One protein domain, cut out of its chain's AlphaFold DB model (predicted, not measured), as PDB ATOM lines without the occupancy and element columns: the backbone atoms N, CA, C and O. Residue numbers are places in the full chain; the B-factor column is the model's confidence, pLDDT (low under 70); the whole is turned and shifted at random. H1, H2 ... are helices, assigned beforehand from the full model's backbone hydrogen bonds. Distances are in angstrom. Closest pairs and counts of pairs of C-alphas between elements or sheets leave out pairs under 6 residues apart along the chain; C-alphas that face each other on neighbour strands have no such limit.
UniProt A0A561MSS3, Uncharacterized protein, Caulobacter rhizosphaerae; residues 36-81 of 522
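AT A GLANCE: This is residues 36 to 81 of the 522 residues of an uncharacterized protein of Caulobacter rhizosphaerae (UniProt A0A561MSS3). A short helix, H1, packs at a steep slant on residues 56 to 60 of a longer helix, H2, which runs along much of the length, and beyond H2 a tail with no named element, residues 69 to 81, folds back. The printed part has 46 residues with two named helices, H1 then H2, and no named strand: all helix. It is compact, with a radius of gyration of the C-alphas of 10.0 A, yet elongated, spanning 30 by 18 by 17 A.

HOW THE PARTS SIT: Look first at H1, residues 38 to 47, then pass the tight link of 5 residues to H2, residues 53 to 68. The helices touch, H2 with residues 56 to 60 alone; the closest C-alphas, of Val 40 and Ala 60, are 6.2 A apart. They run opposite ways at a steep tilt of 61 degrees. In H1 and H2 every O i to N i+4 pair is within hydrogen-bond range.

IN THESE COORDINATES: Find C-alpha 38 at (56.070, 51.141, 194.510); from there H1 runs 14.2 A to C-alpha 47. H2 runs 22.4 A from C-alpha 53 at (59.343, 40.157, 189.713) to C-alpha 68 at (70.680, 54.848, 202.224).

THE WHOLE: The two farthest C-alphas, of Gly 50 and Gly 70, are 30.2 A apart. The printed part has no cut. Look for pLDDT under 70 at residues 36 to 38 and 71 to 81.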
ATOM      1  N   PRO A  36      59.907  47.640 198.664       56.16
ATOM      2  CA  PRO A  36      60.551  48.754 197.996       56.16
ATOM      3  C   PRO A  36      59.452  49.712 197.512       56.16
ATOM      4  O   PRO A  36      58.373  49.246 197.131       56.16
ATOM      5  N   PRO A  37      59.680  51.034 197.570       64.81
ATOM      6  CA  PRO A  37      58.657  52.006 197.220       64.81
ATOM      7  C   PRO A  37      58.107  51.679 195.830       64.81
ATOM      8  O   PRO A  37      58.876  51.515 194.880       64.81
ATOM      9  N   ASP A  38      56.779  51.574 195.723       65.69
ATOM     10  CA  ASP A  38      56.070  51.141 194.510       65.69
ATOM     11  C   ASP A  38      56.504  51.924 193.257       65.69
ATOM     12  O   ASP A  38      56.491  51.397 192.145       65.69
ATOM     13  N   SER A  39      56.972  53.164 193.435       72.56
ATOM     14  CA  SER A  39      57.524  54.013 192.376       72.56
ATOM     15  C   SER A  39      58.806  53.464 191.735       72.56
ATOM     16  O   SER A  39      58.979  53.590 190.523       72.56
ATOM     17  N   VAL A  40      59.692  52.826 192.504       75.56
ATOM     18  CA  VAL A  40      60.935  52.222 191.990       75.56
ATOM     19  C   VAL A  40      60.624  50.922 191.258       75.56
ATOM     20  O   VAL A  40      61.173  50.669 190.187       75.56
ATOM     21  N   MET A  41      59.696  50.126 191.788       80.31
ATOM     22  CA  MET A  41      59.247  48.895 191.136       80.31
ATOM     23  C   MET A  41      58.537  49.176 189.810       80.31
ATOM     24  O   MET A  41      58.812  48.490 188.826       80.31
ATOM     25  N   ALA A  42      57.688  50.207 189.754       81.94
ATOM     26  CA  ALA A  42      57.037  50.641 188.520       81.94
ATOM     27  C   ALA A  42      58.059  51.114 187.472       81.94
ATOM     28  O   ALA A  42      58.046  50.630 186.342       81.94
ATOM     29  N   ALA A  43      59.013  51.968 187.863       82.50
ATOM     30  CA  ALA A  43      60.058  52.451 186.957       82.50
ATOM     31  C   ALA A  43      60.970  51.320 186.438       82.50
ATOM     32  O   ALA A  43      61.367  51.315 185.271       82.50
ATOM     33  N   LEU A  44      61.297  50.331 187.280       85.38
ATOM     34  CA  LEU A  44      62.085  49.168 186.866       85.38
ATOM     35  C   LEU A  44      61.291  48.224 185.952       85.38
ATOM     36  O   LEU A  44      61.866  47.681 185.010       85.38
ATOM     37  N   ALA A  45      59.991  48.045 186.196       87.19
ATOM     38  CA  ALA A  45      59.123  47.234 185.344       87.19
ATOM     39  C   ALA A  45      58.932  47.857 183.950       87.19
ATOM     40  O   ALA A  45      58.928  47.131 182.956       87.19
ATOM     41  N   GLU A  46      58.837  49.188 183.864       87.75
ATOM     42  CA  GLU A  46      58.808  49.917 182.588       87.75
ATOM     43  C   GLU A  46      60.132  49.791 181.825       87.75
ATOM     44  O   GLU A  46      60.138  49.634 180.603       87.75
ATOM     45  N   ARG A  47      61.264  49.827 182.538       87.38
ATOM     46  CA  ARG A  47      62.599  49.758 181.929       87.38
ATOM     47  C   ARG A  47      63.000  48.346 181.499       87.38
ATOM     48  O   ARG A  47      63.751  48.198 180.536       87.38
ATOM     49  N   TYR A  48      62.512  47.322 182.195       88.69
ATOM     50  CA  TYR A  48      62.826  45.916 181.934       88.69
ATOM     51  C   TYR A  48      61.548  45.082 181.750       88.69
ATOM     52  O   TYR A  48      61.224  44.242 182.602       88.69
ATOM     53  N   PRO A  49      60.821  45.268 180.632       87.50
ATOM     54  CA  PRO A  49      59.638  44.470 180.346       87.50
ATOM     55  C   PRO A  49      60.021  42.989 180.207       87.50
ATOM     56  O   PRO A  49      60.894  42.624 179.421       87.50
ATOM     57  N   GLY A  50      59.369  42.126 180.989       89.19
ATOM     58  CA  GLY A  50      59.615  40.678 181.000       89.19
ATOM     59  C   GLY A  50      60.657  40.198 182.016       89.19
ATOM     60  O   GLY A  50      60.866  38.989 182.135       89.19
ATOM     61  N   ALA A  51      61.279  41.098 182.785       88.94
ATOM     62  CA  ALA A  51      62.103  40.684 183.914       88.94
ATOM     63  C   ALA A  51      61.232  40.062 185.023       88.94
ATOM     64  O   ALA A  51      60.138  40.556 185.313       88.94
ATOM     65  N   PRO A  52      61.687  38.976 185.669       88.81
ATOM     66  CA  PRO A  52      60.896  38.336 186.702       88.81
ATOM     67  C   PRO A  52      60.807  39.228 187.950       88.81
ATOM     68  O   PRO A  52      61.787  39.850 188.359       88.81
ATOM     69  N   ALA A  53      59.637  39.251 188.596       82.12
ATOM     70  CA  ALA A  53      59.343  40.157 189.713       82.12
ATOM     71  C   ALA A  53      60.351  40.065 190.875       82.12
ATOM     72  O   ALA A  53      60.677  41.076 191.489       82.12
ATOM     73  N   HIS A  54      60.898  38.874 191.145       83.62
ATOM     74  CA  HIS A  54      61.913  38.679 192.186       83.62
ATOM     75  C   HIS A  54      63.247  39.367 191.855       83.62
ATOM     76  O   HIS A  54      63.937  39.833 192.758       83.62
ATOM     77  N   TRP A  55      63.609  39.451 190.572       91.12
ATOM     78  CA  TRP A  55      64.803  40.171 190.137       91.12
ATOM     79  C   TRP A  55      64.595  41.678 190.277       91.12
ATOM     80  O   TRP A  55      65.446  42.354 190.844       91.12
ATOM     81  N   LEU A  56      63.433  42.186 189.850       89.81
ATOM     82  CA  LEU A  56      63.076  43.601 190.007       89.81
ATOM     83  C   LEU A  56      63.061  44.018 191.483       89.81
ATOM     84  O   LEU A  56      63.626  45.053 191.820       89.81
ATOM     85  N   ALA A  57      62.512  43.177 192.366       86.00
ATOM     86  CA  ALA A  57      62.520  43.409 193.810       86.00
ATOM     87  C   ALA A  57      63.946  43.479 194.378       86.00
ATOM     88  O   ALA A  57      64.262  44.403 195.120       86.00
ATOM     89  N   HIS A  58      64.832  42.562 193.977       85.06
ATOM     90  CA  HIS A  58      66.232  42.575 194.406       85.06
ATOM     91  C   HIS A  58      66.990  43.810 193.886       85.06
ATOM     92  O   HIS A  58      67.838  44.373 194.579       85.06
ATOM     93  N   VAL A  59      66.708  44.247 192.656       87.50
ATOM     94  CA  VAL A  59      67.284  45.476 192.092       87.50
ATOM     95  C   VAL A  59      66.773  46.698 192.858       87.50
ATOM     96  O   VAL A  59      67.582  47.544 193.229       87.50
ATOM     97  N   ALA A  60      65.477  46.760 193.163       85.19
ATOM     98  CA  ALA A  60      64.875  47.846 193.931       85.19
ATOM     99  C   ALA A  60      65.425  47.919 195.368       85.19
ATOM    100  O   ALA A  60      65.807  48.994 195.832       85.19
ATOM    101  N   GLU A  61      65.555  46.778 196.045       86.06
ATOM    102  CA  GLU A  61      66.163  46.685 197.377       86.06
ATOM    103  C   GLU A  61      67.618  47.174 197.355       86.06
ATOM    104  O   GLU A  61      68.022  47.986 198.186       86.06
ATOM    105  N   ARG A  62      68.394  46.780 196.338       83.12
ATOM    106  CA  ARG A  62      69.777  47.243 196.170       83.12
ATOM    107  C   ARG A  62      69.863  48.742 195.871       83.12
ATOM    108  O   ARG A  62      70.765  49.398 196.386       83.12
ATOM    109  N   THR A  63      68.937  49.306 195.089       82.31
ATOM    110  CA  THR A  63      68.880  50.768 194.895       82.31
ATOM    111  C   THR A  63      68.542  51.508 196.178       82.31
ATOM    112  O   THR A  63      69.121  52.563 196.422       82.31
ATOM    113  N   ALA A  64      67.650  50.958 197.004       79.94
ATOM    114  CA  ALA A  64      67.296  51.549 198.288       79.94
ATOM    115  C   ALA A  64      68.500  51.531 199.242       79.94
ATOM    116  O   ALA A  64      68.853  52.571 199.788       79.94
ATOM    117  N   GLN A  65      69.211  50.404 199.336       82.12
ATOM    118  CA  GLN A  65      70.423  50.279 200.157       82.12
ATOM    119  C   GLN A  65      71.546  51.234 199.716       82.12
ATOM    120  O   GLN A  65      72.223  51.816 200.561       82.12
ATOM    121  N   LEU A  66      71.737  51.430 198.405       80.88
ATOM    122  CA  LEU A  66      72.717  52.389 197.872       80.88
ATOM    123  C   LEU A  66      72.301  53.850 198.101       80.88
ATOM    124  O   LEU A  66      73.143  54.714 198.336       80.88
ATOM    125  N   ALA A  67      71.000  54.142 198.054       77.38
ATOM    126  CA  ALA A  67      70.490  55.460 198.409       77.38
ATOM    127  C   ALA A  67      70.683  55.752 199.911       77.38
ATOM    128  O   ALA A  67      71.062  56.865 200.272       77.38
ATOM    129  N   GLU A  68      70.481  54.751 200.772       78.25
ATOM    130  CA  GLU A  68      70.680  54.848 202.224       78.25
ATOM    131  C   GLU A  68      72.155  54.981 202.625       78.25
ATOM    132  O   GLU A  68      72.470  55.720 203.559       78.25
ATOM    133  N   SER A  69      73.076  54.324 201.913       80.31
ATOM    134  CA  SER A  69      74.517  54.427 202.182       80.31
ATOM    135  C   SER A  69      75.131  55.766 201.754       80.31
ATOM    136  O   SER A  69      76.312  56.011 202.004       80.31
ATOM    137  N   GLY A  70      74.356  56.644 201.107       72.94
ATOM    138  CA  GLY A  70      74.854  57.895 200.532       72.94
ATOM    139  C   GLY A  70      75.735  57.691 199.295       72.94
ATOM    140  O   GLY A  70      76.155  58.670 198.678       72.94
ATOM    141  N   GLU A  71      75.962  56.441 198.879       62.38
ATOM    142  CA  GLU A  71      76.560  56.072 197.597       62.38
ATOM    143  C   GLU A  71      75.464  56.042 196.532       62.38
ATOM    144  O   GLU A  71      75.204  55.036 195.879       62.38
ATOM    145  N   ALA A  72      74.755  57.155 196.387       50.62
ATOM    146  CA  ALA A  72      73.633  57.219 195.475       50.62
ATOM    147  C   ALA A  72      74.132  57.287 194.020       50.62
ATOM    148  O   ALA A  72      74.702  58.308 193.620       50.62
ATOM    149  N   PRO A  73      73.816  56.315 193.142       54.03
ATOM    150  CA  PRO A  73      73.529  56.675 191.770       54.03
ATOM    151  C   PRO A  73      72.176  57.398 191.800       54.03
ATOM    152  O   PRO A  73      71.127  56.777 191.661       54.03
ATOM    153  N   LEU A  74      72.184  58.723 191.987       51.97
ATOM    154  CA  LEU A  74      70.984  59.585 191.984       51.97
ATOM    155  C   LEU A  74      70.179  59.548 190.670       51.97
ATOM    156  O   LEU A  74      69.211  60.285 190.510       51.97
ATOM    157  N   SER A  75      70.544  58.691 189.719       57.00
ATOM    158  CA  SER A  75      69.735  58.426 188.546       57.00
ATOM    159  C   SER A  75      69.356  56.953 188.479       57.00
ATOM    160  O   SER A  75      70.203  56.097 188.221       57.00
ATOM    161  N   LEU A  76      68.048  56.697 188.539       57.66
ATOM    162  CA  LEU A  76      67.365  55.483 188.059       57.66
ATOM    163  C   LEU A  76      67.750  55.076 186.617       57.66
ATOM    164  O   LEU A  76      67.351  54.013 186.153       57.66
ATOM    165  N   ASN A  77      68.535  55.905 185.921       57.66
ATOM    166  CA  ASN A  77      69.102  55.676 184.594       57.66
ATOM    167  C   ASN A  77      70.407  54.868 184.606       57.66
ATOM    168  O   ASN A  77      70.822  54.379 183.554       57.66
ATOM    169  N   SER A  78      71.055  54.685 185.757       61.31
ATOM    170  CA  SER A  78      72.256  53.852 185.840       61.31
ATOM    171  C   SER A  78      71.882  52.394 185.580       61.31
ATOM    172  O   SER A  78      70.896  51.894 186.121       61.31
ATOM    173  N   ASP A  79      72.612  51.732 184.690       61.59
ATOM    174  CA  ASP A  79      72.399  50.318 184.390       61.59
ATOM    175  C   ASP A  79      72.793  49.471 185.624       61.59
ATOM    176  O   ASP A  79      73.916  49.626 186.122       61.59
ATOM    177  N   PRO A  80      71.911  48.596 186.149       61.50
ATOM    178  CA  PRO A  80      72.209  47.709 187.273       61.50
ATOM    179  C   PRO A  80      73.403  46.777 187.020       61.50
ATOM    180  O   PRO A  80      74.005  46.293 187.982       61.50
ATOM    181  N   ALA A  81      73.788  46.552 185.758       62.22
ATOM    182  CA  ALA A  81      74.990  45.795 185.406       62.22
ATOM    183  C   ALA A  81      76.303  46.496 185.808       62.22
ATOM    184  O   ALA A  81      77.342  45.845 185.898       62.22
TER     185      ALA A  81